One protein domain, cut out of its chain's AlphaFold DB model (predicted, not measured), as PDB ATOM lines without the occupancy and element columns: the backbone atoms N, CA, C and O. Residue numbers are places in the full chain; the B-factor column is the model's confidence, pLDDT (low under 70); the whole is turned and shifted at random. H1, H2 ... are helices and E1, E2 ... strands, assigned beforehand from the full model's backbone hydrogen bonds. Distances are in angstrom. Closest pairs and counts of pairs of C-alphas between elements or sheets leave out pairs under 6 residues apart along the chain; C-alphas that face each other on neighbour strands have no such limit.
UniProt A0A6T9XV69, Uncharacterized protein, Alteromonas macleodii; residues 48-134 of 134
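This is residues 48 to 134 of the 134 residues of an uncharacterized protein of Alteromonas macleodii (UniProt A0A6T9XV69). One long helix, H1, lies over one face of a small three-stranded sheet, chiefly over the edge strand E3, and the other face of the sheet is bare. From the far end of H1 a long link without named elements, residues 72 to 105, swings out in a wide loop and then comes back on the helix's side of the sheet to enter E1; residues 71 to 77, of which 71 belongs to H1, and residues 79 to 85 stick out free. The printed part has 87 residues, with one named helix and three named strands in the order H1, E1, E2, E3; the sheet runs E1, E2, E3, antiparallel throughout. The class is mixed, helices and strands, with 41 residues, under half, in named elements. The whole is only just compact, close to loose, with a radius of gyration of the C-alphas of 14.0 A, and elongated, spanning 43 by 27 by 22 A.

H1, residues 48 to 71, is on the sheet of E1, residues 106 to 110, E2, residues 113 to 118, and E3, residues 123 to 128, making two layers, a helix on one face of a sheet. Its height over the sheet is 8.8 A. It lies over E3, and their closest C-alphas, those of Arg 63 and Ile 127, are 6.4 A apart. On the local plane its line stands at 29 degrees to that of E3, only just along the strands. Every O i to N i+4 pair in H1 is within hydrogen-bond range. The strands form a meander, each the antiparallel neighbour of the one before. E1 and E2 are a hairpin at 156 degrees between directions, with N 108 and O 115 within hydrogen-bond range at 2.9 A. E2 and E3 are a hairpin at 164 degrees, with N 116 and O 125 within range at 2.8 A. The sheet is twisted, its C-alphas lying up to 4.0 A off the best plane.

H1 begins at C-alpha 48, (-46.603, -64.574, 0.607), and measures 34.8 A to C-alpha 71, (-45.340, -35.665, 20.021). E1 is 12.6 A long, E2 16.3 A and E3 16.6 A. E3 ends at C-alpha 128, (-48.547, -41.794, 6.074).

The C-alphas farthest apart are those of Arg 48 and Leu 80, at 43.7 A. The printed part has no cut. The link from H1 to E1, 34 residues, is long; those from E1 to E2 and from E2 to E3 are tight. The mean pLDDT of the printed part is 74.8, and residues 67 to 90, 92 and 129 to 134 are under 70.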
ATOM      1  N   ARG A  48     -46.598 -65.969   1.064       95.25
ATOM      2  CA  ARG A  48     -46.603 -64.574   0.607       95.25
ATOM      3  C   ARG A  48     -47.549 -63.718   1.449       95.25
ATOM      4  O   ARG A  48     -47.132 -62.662   1.902       95.25
ATOM      5  N   SER A  49     -48.764 -64.198   1.718       96.19
ATOM      6  CA  SER A  49     -49.715 -63.486   2.584       96.19
ATOM      7  C   SER A  49     -49.206 -63.330   4.020       96.19
ATOM      8  O   SER A  49     -49.341 -62.259   4.598       96.19
ATOM      9  N   HIS A  50     -48.588 -64.367   4.592       96.12
ATOM     10  CA  HIS A  50     -47.924 -64.291   5.895       96.12
ATOM     11  C   HIS A  50     -46.858 -63.190   5.913       96.12
ATOM     12  O   HIS A  50     -46.871 -62.330   6.789       96.12
ATOM     13  N   ASP A  51     -45.951 -63.213   4.937       95.44
ATOM     14  CA  ASP A  51     -44.823 -62.289   4.863       95.44
ATOM     15  C   ASP A  51     -45.303 -60.840   4.663       95.44
ATOM     16  O   ASP A  51     -44.752 -59.923   5.271       95.44
ATOM     17  N   GLU A  52     -46.359 -60.630   3.868       95.94
ATOM     18  CA  GLU A  52     -47.009 -59.325   3.693       95.94
ATOM     19  C   GLU A  52     -47.611 -58.809   5.006       95.94
ATOM     20  O   GLU A  52     -47.352 -57.665   5.375       95.94
ATOM     21  N   ILE A  53     -48.353 -59.643   5.744       94.25
ATOM     22  CA  ILE A  53     -48.934 -59.255   7.041       94.25
ATOM     23  C   ILE A  53     -47.827 -58.876   8.028       94.25
ATOM     24  O   ILE A  53     -47.869 -57.792   8.604       94.25
ATOM     25  N   VAL A  54     -46.800 -59.721   8.171       93.12
ATOM     26  CA  VAL A  54     -45.666 -59.469   9.075       93.12
ATOM     27  C   VAL A  54     -44.947 -58.166   8.720       93.12
ATOM     28  O   VAL A  54     -44.579 -57.395   9.608       93.12
ATOM     29  N   PHE A  55     -44.750 -57.894   7.427       93.25
ATOM     30  CA  PHE A  55     -44.114 -56.661   6.970       93.25
ATOM     31  C   PHE A  55     -44.976 -55.420   7.242       93.25
ATOM     32  O   PHE A  55     -44.453 -54.401   7.697       93.25
ATOM     33  N   ILE A  56     -46.288 -55.506   7.005       92.50
ATOM     34  CA  ILE A  56     -47.240 -54.423   7.278       92.50
ATOM     35  C   ILE A  56     -47.280 -54.111   8.775       92.50
ATOM     36  O   ILE A  56     -47.111 -52.956   9.149       92.50
ATOM     37  N   GLU A  57     -47.454 -55.115   9.636       89.56
ATOM     38  CA  GLU A  57     -47.521 -54.927  11.094       89.56
ATOM     39  C   GLU A  57     -46.260 -54.262  11.648       89.56
ATOM     40  O   GLU A  57     -46.335 -53.360  12.484       89.56
ATOM     41  N   PHE A  58     -45.096 -54.656  11.135       89.94
ATOM     42  CA  PHE A  58     -43.833 -54.004  11.451       89.94
ATOM     43  C   PHE A  58     -43.821 -52.526  11.033       89.94
ATOM     44  O   PHE A  58     -43.475 -51.662  11.838       89.94
ATOM     45  N   CYS A  59     -44.241 -52.207   9.805       89.06
ATOM     46  CA  CYS A  59     -44.306 -50.818   9.346       89.06
ATOM     47  C   CYS A  59     -45.311 -49.984  10.155       89.06
ATOM     48  O   CYS A  59     -45.077 -48.800  10.397       89.06
ATOM     49  N   GLU A  60     -46.402 -50.594  10.618       87.44
ATOM     50  CA  GLU A  60     -47.372 -49.932  11.490       87.44
ATOM     51  C   GLU A  60     -46.818 -49.674  12.896       87.44
ATOM     52  O   GLU A  60     -47.050 -48.594  13.439       87.44
ATOM     53  N   SER A  61     -46.003 -50.581  13.443       84.38
ATOM     54  CA  SER A  61     -45.242 -50.319  14.673       84.38
ATOM     55  C   SER A  61     -44.294 -49.130  14.500       84.38
ATOM     56  O   SER A  61     -44.252 -48.246  15.352       84.38
ATOM     57  N   LEU A  62     -43.574 -49.059  13.373       84.19
ATOM     58  CA  LEU A  62     -42.690 -47.928  13.079       84.19
ATOM     59  C   LEU A  62     -43.460 -46.608  12.964       84.19
ATOM     60  O   LEU A  62     -42.966 -45.564  13.388       84.19
ATOM     61  N   ARG A  63     -44.675 -46.634  12.400       84.25
ATOM     62  CA  ARG A  63     -45.555 -45.460  12.359       84.25
ATOM     63  C   ARG A  63     -45.919 -44.987  13.764       84.25
ATOM     64  O   ARG A  63     -45.894 -43.781  14.020       84.25
ATOM     65  N   ASP A  64     -46.281 -45.910  14.647       78.19
ATOM     66  CA  ASP A  64     -46.673 -45.579  16.016       78.19
ATOM     67  C   ASP A  64     -45.493 -44.999  16.808       78.19
ATOM     68  O   ASP A  64     -45.649 -43.968  17.470       78.19
ATOM     69  N   ASP A  65     -44.295 -45.565  16.646       74.31
ATOM     70  CA  ASP A  65     -43.060 -45.039  17.233       74.31
ATOM     71  C   ASP A  65     -42.701 -43.654  16.673       74.31
ATOM     72  O   ASP A  65     -42.337 -42.742  17.422       74.31
ATOM     73  N   LEU A  66     -42.849 -43.450  15.358       75.12
ATOM     74  CA  LEU A  66     -42.633 -42.151  14.723       75.12
ATOM     75  C   LEU A  66     -43.555 -41.087  15.334       75.12
ATOM     76  O   LEU A  66     -43.095 -39.995  15.671       75.12
ATOM     77  N   ARG A  67     -44.833 -41.415  15.560       68.81
ATOM     78  CA  ARG A  67     -45.791 -40.507  16.206       68.81
ATOM     79  C   ARG A  67     -45.355 -40.129  17.622       68.81
ATOM     80  O   ARG A  67     -45.362 -38.946  17.950       68.81
ATOM     81  N   ILE A  68     -44.941 -41.104  18.434       61.34
ATOM     82  CA  ILE A  68     -44.472 -40.864  19.810       61.34
ATOM     83  C   ILE A  68     -43.273 -39.903  19.804       61.34
ATOM     84  O   ILE A  68     -43.264 -38.916  20.536       61.34
ATOM     85  N   THR A  69     -42.294 -40.123  18.918       59.69
ATOM     86  CA  THR A  69     -41.103 -39.254  18.839       59.69
ATOM     87  C   THR A  69     -41.404 -37.815  18.400       59.69
ATOM     88  O   THR A  69     -40.700 -36.889  18.813       59.69
ATOM     89  N   LEU A  70     -42.440 -37.601  17.581       57.44
ATOM     90  CA  LEU A  70     -42.863 -36.272  17.128       57.44
ATOM     91  C   LEU A  70     -43.666 -35.516  18.195       57.44
ATOM     92  O   LEU A  70     -43.469 -34.305  18.350       57.44
ATOM     93  N   ASP A  71     -44.527 -36.224  18.933       54.03
ATOM     94  CA  ASP A  71     -45.340 -35.665  20.021       54.03
ATOM     95  C   ASP A  71     -44.460 -35.181  21.194       54.03
ATOM     96  O   ASP A  71     -44.720 -34.116  21.759       54.03
ATOM     97  N   ASP A  72     -43.371 -35.894  21.509       49.97
ATOM     98  CA  ASP A  72     -42.537 -35.603  22.683       49.97
ATOM     99  C   ASP A  72     -41.542 -34.440  22.514       49.97
ATOM    100  O   ASP A  72     -41.011 -33.970  23.522       49.97
ATOM    101  N   ASN A  73     -41.257 -33.940  21.297       54.03
ATOM    102  CA  ASN A  73     -40.120 -33.012  21.148       54.03
ATOM    103  C   ASN A  73     -40.219 -31.781  20.237       54.03
ATOM    104  O   ASN A  73     -39.365 -30.912  20.406       54.03
ATOM    105  N   LEU A  74     -41.148 -31.603  19.285       51.41
ATOM    106  CA  LEU A  74     -40.839 -30.607  18.229       51.41
ATOM    107  C   LEU A  74     -41.998 -29.842  17.556       51.41
ATOM    108  O   LEU A  74     -41.754 -29.088  16.609       51.41
ATOM    109  N   TRP A  75     -43.240 -29.905  18.042       50.28
ATOM    110  CA  TRP A  75     -44.356 -29.241  17.340       50.28
ATOM    111  C   TRP A  75     -44.262 -27.696  17.198       50.28
ATOM    112  O   TRP A  75     -44.634 -27.173  16.142       50.28
ATOM    113  N   PRO A  76     -43.740 -26.915  18.172       46.28
ATOM    114  CA  PRO A  76     -43.678 -25.454  18.027       46.28
ATOM    115  C   PRO A  76     -42.584 -24.951  17.067       46.28
ATOM    116  O   PRO A  76     -42.716 -23.865  16.506       46.28
ATOM    117  N   ILE A  77     -41.505 -25.716  16.860       52.31
ATOM    118  CA  ILE A  77     -40.290 -25.242  16.164       52.31
ATOM    119  C   ILE A  77     -40.266 -25.688  14.689       52.31
ATOM    120  O   ILE A  77     -39.758 -24.971  13.822       52.31
ATOM    121  N   LEU A  78     -40.881 -26.831  14.361       47.09
ATOM    122  CA  LEU A  78     -40.845 -27.421  13.013       47.09
ATOM    123  C   LEU A  78     -41.616 -26.637  11.945       47.09
ATOM    124  O   LEU A  78     -41.312 -26.767  10.757       47.09
ATOM    125  N   LYS A  79     -42.555 -25.764  12.335       43.91
ATOM    126  CA  LYS A  79     -43.273 -24.903  11.378       43.91
ATOM    127  C   LYS A  79     -42.365 -23.875  10.683       43.91
ATOM    128  O   LYS A  79     -42.717 -23.413   9.601       43.91
ATOM    129  N   LEU A  80     -41.198 -23.543  11.249       42.12
ATOM    130  CA  LEU A  80     -40.279 -22.527  10.706       42.12
ATOM    131  C   LEU A  80     -39.139 -23.097   9.840       42.12
ATOM    132  O   LEU A  80     -38.622 -22.389   8.980       42.12
ATOM    133  N   PHE A  81     -38.767 -24.372  10.002       36.34
ATOM    134  CA  PHE A  81     -37.579 -24.964   9.357       36.34
ATOM    135  C   PHE A  81     -37.900 -26.095   8.371       36.34
ATOM    136  O   PHE A  81     -37.071 -26.969   8.108       36.34
ATOM    137  N   SER A  82     -39.090 -26.054   7.772       45.06
ATOM    138  CA  SER A  82     -39.681 -27.141   6.980       45.06
ATOM    139  C   SER A  82     -38.906 -27.571   5.729       45.06
ATOM    140  O   SER A  82     -39.353 -28.474   5.037       45.06
ATOM    141  N   LYS A  83     -37.747 -26.994   5.391       38.97
ATOM    142  CA  LYS A  83     -36.891 -27.479   4.288       38.97
ATOM    143  C   LYS A  83     -35.665 -28.285   4.719       38.97
ATOM    144  O   LYS A  83     -35.195 -29.056   3.903       38.97
ATOM    145  N   ARG A  84     -35.161 -28.136   5.950       37.19
ATOM    146  CA  ARG A  84     -33.878 -28.747   6.367       37.19
ATOM    147  C   ARG A  84     -33.999 -30.084   7.093       37.19
ATOM    148  O   ARG A  84     -33.003 -30.776   7.221       37.19
ATOM    149  N   LEU A  85     -35.192 -30.434   7.567       43.88
ATOM    150  CA  LEU A  85     -35.439 -31.684   8.299       43.88
ATOM    151  C   LEU A  85     -36.032 -32.800   7.431       43.88
ATOM    152  O   LEU A  85     -36.271 -33.886   7.937       43.88
ATOM    153  N   ARG A  86     -36.243 -32.549   6.132       45.34
ATOM    154  CA  ARG A  86     -36.723 -33.564   5.179       45.34
ATOM    155  C   ARG A  86     -35.675 -34.627   4.830       45.34
ATOM    156  O   ARG A  86     -36.045 -35.701   4.383       45.34
ATOM    157  N   ASP A  87     -34.395 -34.350   5.075       45.09
ATOM    158  CA  ASP A  87     -33.303 -35.210   4.598       45.09
ATOM    159  C   ASP A  87     -32.775 -36.197   5.651       45.09
ATOM    160  O   ASP A  87     -31.953 -37.051   5.327       45.09
ATOM    161  N   ASN A  88     -33.241 -36.119   6.903       56.06
ATOM    162  CA  ASN A  88     -32.816 -37.043   7.953       56.06
ATOM    163  C   ASN A  88     -33.917 -38.070   8.205       56.06
ATOM    164  O   ASN A  88     -34.972 -37.733   8.741       56.06
ATOM    165  N   VAL A  89     -33.646 -39.321   7.832       61.16
ATOM    166  CA  VAL A  89     -34.460 -40.479   8.214       61.16
ATOM    167  C   VAL A  89     -34.623 -40.474   9.745       61.16
ATOM    168  O   VAL A  89     -33.603 -40.462  10.447       61.16
ATOM    169  N   PRO A  90     -35.865 -40.437  10.273       68.88
ATOM    170  CA  PRO A  90     -36.118 -40.476  11.710       68.88
ATOM    171  C   PRO A  90     -35.373 -41.622  12.394       68.88
ATOM    172  O   PRO A  90     -35.267 -42.711  11.838       68.88
ATOM    173  N   SER A  91     -34.881 -41.403  13.615       71.88
ATOM    174  CA  SER A  91     -34.127 -42.424  14.359       71.88
ATOM    175  C   SER A  91     -34.916 -43.715  14.583       71.88
ATOM    176  O   SER A  91     -34.315 -44.774  14.672       71.88
ATOM    177  N   THR A  92     -36.249 -43.642  14.600       68.00
ATOM    178  CA  THR A  92     -37.159 -44.799  14.629       68.00
ATOM    179  C   THR A  92     -36.856 -45.831  13.541       68.00
ATOM    180  O   THR A  92     -37.029 -47.027  13.737       68.00
ATOM    181  N   PHE A  93     -36.384 -45.365  12.391       73.12
ATOM    182  CA  PHE A  93     -36.073 -46.190  11.237       73.12
ATOM    183  C   PHE A  93     -34.612 -46.657  11.192       73.12
ATOM    184  O   PHE A  93     -34.263 -47.483  10.350       73.12
ATOM    185  N   GLN A  94     -33.742 -46.112  12.046       74.38
ATOM    186  CA  GLN A  94     -32.323 -46.463  12.061       74.38
ATOM    187  C   GLN A  94     -32.133 -47.875  12.625       74.38
ATOM    188  O   GLN A  94     -32.840 -48.286  13.540       74.38
ATOM    189  N   ASP A  95     -31.186 -48.614  12.043       77.31
ATOM    190  CA  ASP A  95     -30.808 -49.985  12.426       77.31
ATOM    191  C   ASP A  95     -31.930 -51.037  12.327       77.31
ATOM    192  O   ASP A  95     -31.774 -52.176  12.774       77.31
ATOM    193  N   GLN A  96     -33.059 -50.681  11.710       83.12
ATOM    194  CA  GLN A  96     -34.152 -51.606  11.456       83.12
ATOM    195  C   GLN A  96     -33.855 -52.489  10.242       83.12
ATOM    196  O   GLN A  96     -33.345 -52.031   9.219       83.12
ATOM    197  N   VAL A  97     -34.241 -53.759  10.337       89.50
ATOM    198  CA  VAL A  97     -34.089 -54.755   9.270       89.50
ATOM    199  C   VAL A  97     -35.442 -55.347   8.906       89.50
ATOM    200  O   VAL A  97     -36.385 -55.312   9.695       89.50
ATOM    201  N   CYS A  98     -35.551 -55.923   7.712       88.56
ATOM    202  CA  CYS A  98     -36.782 -56.558   7.266       88.56
ATOM    203  C   CYS A  98     -37.195 -57.695   8.222       88.56
ATOM    204  O   CYS A  98     -36.419 -58.635   8.416       88.56
ATOM    205  N   PRO A  99     -38.431 -57.698   8.758       90.69
ATOM    206  CA  PRO A  99     -38.884 -58.728   9.697       90.69
ATOM    207  C   PRO A  99     -39.065 -60.108   9.043       90.69
ATOM    208  O   PRO A  99     -39.156 -61.113   9.743       90.69
ATOM    209  N   VAL A 100     -39.114 -60.167   7.707       92.81
ATOM    210  CA  VAL A 100     -39.313 -61.404   6.936       92.81
ATOM    211  C   VAL A 100     -37.984 -62.077   6.591       92.81
ATOM    212  O   VAL A 100     -37.849 -63.289   6.736       92.81
ATOM    213  N   CYS A 101     -37.005 -61.306   6.104       92.44
ATOM    214  CA  CYS A 101     -35.756 -61.852   5.557       92.44
ATOM    215  C   CYS A 101     -34.483 -61.354   6.252       92.44
ATOM    216  O   CYS A 101     -33.392 -61.771   5.871       92.44
ATOM    217  N   SER A 102     -34.610 -60.454   7.232       92.44
ATOM    218  CA  SER A 102     -33.491 -59.782   7.908       92.44
ATOM    219  C   SER A 102     -32.566 -58.985   6.977       92.44
ATOM    220  O   SER A 102     -31.469 -58.617   7.384       92.44
ATOM    221  N   GLY A 103     -32.994 -58.719   5.739       87.88
ATOM    222  CA  GLY A 103     -32.291 -57.851   4.800       87.88
ATOM    223  C   GLY A 103     -32.486 -56.369   5.113       87.88
ATOM    224  O   GLY A 103     -33.377 -55.992   5.879       87.88
ATOM    225  N   ASP A 104     -31.666 -55.537   4.478       89.62
ATOM    226  CA  ASP A 104     -31.694 -54.087   4.666       89.62
ATOM    227  C   ASP A 104     -33.019 -53.471   4.190       89.62
ATOM    228  O   ASP A 104     -33.655 -53.938   3.234       89.62
ATOM    229  N   LEU A 105     -33.427 -52.403   4.880       87.69
ATOM    230  CA  LEU A 105     -34.588 -51.592   4.531       87.69
ATOM    231  C   LEU A 105     -34.144 -50.302   3.845       87.69
ATOM    232  O   LEU A 105     -33.324 -49.542   4.358       87.69
ATOM    233  N   HIS A 106     -34.738 -50.033   2.690       90.00
ATOM    234  CA  HIS A 106     -34.597 -48.780   1.969       90.00
ATOM    235  C   HIS A 106     -35.766 -47.874   2.325       90.00
ATOM    236  O   HIS A 106     -36.924 -48.224   2.114       90.00
ATOM    237  N   ILE A 107     -35.457 -46.710   2.889       87.88
ATOM    238  CA  ILE A 107     -36.467 -45.794   3.416       87.88
ATOM    239  C   ILE A 107     -36.351 -44.477   2.675       87.88
ATOM    240  O   ILE A 107     -35.300 -43.832   2.691       87.88
ATOM    241  N   THR A 108     -37.424 -44.077   1.999       86.19
ATOM    242  CA  THR A 108     -37.446 -42.843   1.210       86.19
ATOM    243  C   THR A 108     -38.661 -41.994   1.549       86.19
ATOM    244  O   THR A 108     -39.750 -42.505   1.789       86.19
ATOM    245  N   GLN A 109     -38.493 -40.671   1.581       82.44
ATOM    246  CA  GLN A 109     -39.611 -39.751   1.786       82.44
ATOM    247  C   GLN A 109     -40.184 -39.314   0.435       82.44
ATOM    248  O   GLN A 109     -39.474 -38.720  -0.382       82.44
ATOM    249  N   ARG A 110     -41.475 -39.565   0.189       77.50
ATOM    250  CA  ARG A 110     -42.172 -39.172  -1.050       77.50
ATOM    251  C   ARG A 110     -43.588 -38.694  -0.752       77.50
ATOM    252  O   ARG A 110     -44.315 -39.332  -0.009       77.50
ATOM    253  N   PHE A 111     -43.986 -37.557  -1.329       77.88
ATOM    254  CA  PHE A 111     -45.350 -37.001  -1.221       77.88
ATOM    255  C   PHE A 111     -45.922 -36.890   0.211       77.88
ATOM    256  O   PHE A 111     -47.130 -36.976   0.401       77.88
ATOM    257  N   GLY A 112     -45.075 -36.661   1.223       76.00
ATOM    258  CA  GLY A 112     -45.517 -36.595   2.625       76.00
ATOM    259  C   GLY A 112     -45.736 -37.960   3.288       76.00
ATOM    260  O   GLY A 112     -46.297 -38.018   4.377       76.00
ATOM    261  N   ALA A 113     -45.280 -39.038   2.653       83.44
ATOM    262  CA  ALA A 113     -45.221 -40.384   3.201       83.44
ATOM    263  C   ALA A 113     -43.767 -40.870   3.297       83.44
ATOM    264  O   ALA A 113     -42.883 -40.385   2.580       83.44
ATOM    265  N   TRP A 114     -43.540 -41.843   4.173       87.25
ATOM    266  CA  TRP A 114     -42.310 -42.622   4.248       87.25
ATOM    267  C   TRP A 114     -42.542 -43.972   3.571       87.25
ATOM    268  O   TRP A 114     -43.353 -44.770   4.030       87.25
ATOM    269  N   GLU A 115     -41.852 -44.216   2.467       91.12
ATOM    270  CA  GLU A 115     -41.853 -45.491   1.757       91.12
ATOM    271  C   GLU A 115     -40.763 -46.380   2.358       91.12
ATOM    272  O   GLU A 115     -39.593 -45.996   2.362       91.12
ATOM    273  N   VAL A 116     -41.161 -47.533   2.893       91.56
ATOM    274  CA  VAL A 116     -40.286 -48.563   3.459       91.56
ATOM    275  C   VAL A 116     -40.278 -49.742   2.497       91.56
ATOM    276  O   VAL A 116     -41.310 -50.370   2.266       91.56
ATOM    277  N   GLU A 117     -39.114 -50.040   1.935       94.88
ATOM    278  CA  GLU A 117     -38.918 -51.084   0.934       94.88
ATOM    279  C   GLU A 117     -37.864 -52.092   1.402       94.88
ATOM    280  O   GLU A 117     -36.796 -51.720   1.881       94.88
ATOM    281  N   CYS A 118     -38.129 -53.382   1.204       94.62
ATOM    282  CA  CYS A 118     -37.109 -54.419   1.239       94.62
ATOM    283  C   CYS A 118     -36.928 -55.019  -0.155       94.62
ATOM    284  O   CYS A 118     -37.774 -55.774  -0.634       94.62
ATOM    285  N   GLN A 119     -35.778 -54.754  -0.774       94.12
ATOM    286  CA  GLN A 119     -35.454 -55.244  -2.119       94.12
ATOM    287  C   GLN A 119     -35.175 -56.755  -2.162       94.12
ATOM    288  O   GLN A 119     -35.265 -57.373  -3.219       94.12
ATOM    289  N   THR A 120     -34.842 -57.370  -1.021       94.25
ATOM    290  CA  THR A 120     -34.518 -58.806  -0.954       94.25
ATOM    291  C   THR A 120     -35.765 -59.683  -1.058       94.25
ATOM    292  O   THR A 120     -35.738 -60.709  -1.735       94.25
ATOM    293  N   CYS A 121     -36.861 -59.299  -0.393       93.56
ATOM    294  CA  CYS A 121     -38.129 -60.037  -0.422       93.56
ATOM    295  C   CYS A 121     -39.246 -59.327  -1.203       93.56
ATOM    296  O   CYS A 121     -40.383 -59.806  -1.199       93.56
ATOM    297  N   ASP A 122     -38.911 -58.230  -1.892       96.00
ATOM    298  CA  ASP A 122     -39.821 -57.445  -2.734       96.00
ATOM    299  C   ASP A 122     -41.088 -57.030  -1.967       96.00
ATOM    300  O   ASP A 122     -42.217 -57.406  -2.302       96.00
ATOM    301  N   MET A 123     -40.870 -56.334  -0.848       95.12
ATOM    302  CA  MET A 123     -41.924 -55.805   0.018       95.12
ATOM    303  C   MET A 123     -41.833 -54.290   0.078       95.12
ATOM    304  O   MET A 123     -40.748 -53.748   0.278       95.12
ATOM    305  N   VAL A 124     -42.971 -53.614  -0.058       95.19
ATOM    306  CA  VAL A 124     -43.060 -52.151  -0.026       95.19
ATOM    307  C   VAL A 124     -44.274 -51.739   0.793       95.19
ATOM    308  O   VAL A 124     -45.360 -52.292   0.625       95.19
ATOM    309  N   TYR A 125     -44.102 -50.746   1.662       93.81
ATOM    310  CA  TYR A 125     -45.184 -50.158   2.438       93.81
ATOM    311  C   TYR A 125     -45.017 -48.643   2.553       93.81
ATOM    312  O   TYR A 125     -43.912 -48.137   2.726       93.81
ATOM    313  N   SER A 126     -46.127 -47.909   2.473       92.12
ATOM    314  CA  SER A 126     -46.142 -46.448   2.566       92.12
ATOM    315  C   SER A 126     -46.751 -46.007   3.892       92.12
ATOM    316  O   SER A 126     -47.965 -46.068   4.082       92.12
ATOM    317  N   ILE A 127     -45.916 -45.491   4.788       88.31
ATOM    318  CA  ILE A 127     -46.322 -44.919   6.068       88.31
ATOM    319  C   ILE A 127     -46.734 -43.459   5.856       88.31
ATOM    320  O   ILE A 127     -45.908 -42.593   5.566       88.31
ATOM    321  N   THR A 128     -48.018 -43.167   6.042       83.69
ATOM    322  CA  THR A 128     -48.547 -41.794   6.074       83.69
ATOM    323  C   THR A 128     -48.842 -41.373   7.510       83.69
ATOM    324  O   THR A 128     -49.508 -42.115   8.240       83.69
ATOM    325  N   GLU A 129     -48.437 -40.167   7.904       67.50
ATOM    326  CA  GLU A 129     -48.900 -39.568   9.159       67.50
ATOM    327  C   GLU A 129     -50.414 -39.321   9.071       67.50
ATOM    328  O   GLU A 129     -50.901 -38.608   8.188       67.50
ATOM    329  N   ARG A 130     -51.194 -39.916   9.981       62.31
ATOM    330  CA  ARG A 130     -52.610 -39.563  10.110       62.31
ATOM    331  C   ARG A 130     -52.681 -38.193  10.775       62.31
ATOM    332  O   ARG A 130     -52.526 -38.084  11.986       62.31
ATOM    333  N   HIS A 131     -52.940 -37.149   9.993       50.09
ATOM    334  CA  HIS A 131     -53.381 -35.880  10.557       50.09
ATOM    335  C   HIS A 131     -54.738 -36.108  11.228       50.09
ATOM    336  O   HIS A 131     -55.769 -36.170  10.555       50.09
ATOM    337  N   SER A 132     -54.741 -36.240  12.555       43.94
ATOM    338  CA  SER A 132     -55.951 -36.096  13.360       43.94
ATOM    339  C   SER A 132     -56.513 -34.707  13.078       43.94
ATOM    340  O   SER A 132     -56.008 -33.700  13.571       43.94
ATOM    341  N   SER A 133     -57.504 -34.646  12.194       35.78
ATOM    342  CA  SER A 133     -58.286 -33.439  11.971       35.78
ATOM    343  C   SER A 133     -59.135 -33.262  13.226       35.78
ATOM    344  O   SER A 133     -60.026 -34.072  13.473       35.78
ATOM    345  N   ILE A 134     -58.754 -32.291  14.060       35.94
ATOM    346  CA  ILE A 134     -59.556 -31.801  15.190       35.94
ATOM    347  C   ILE A 134     -60.770 -31.060  14.632       35.94
ATOM    348  O   ILE A 134     -60.570 -30.274  13.677       35.94
TER     349      ILE A 134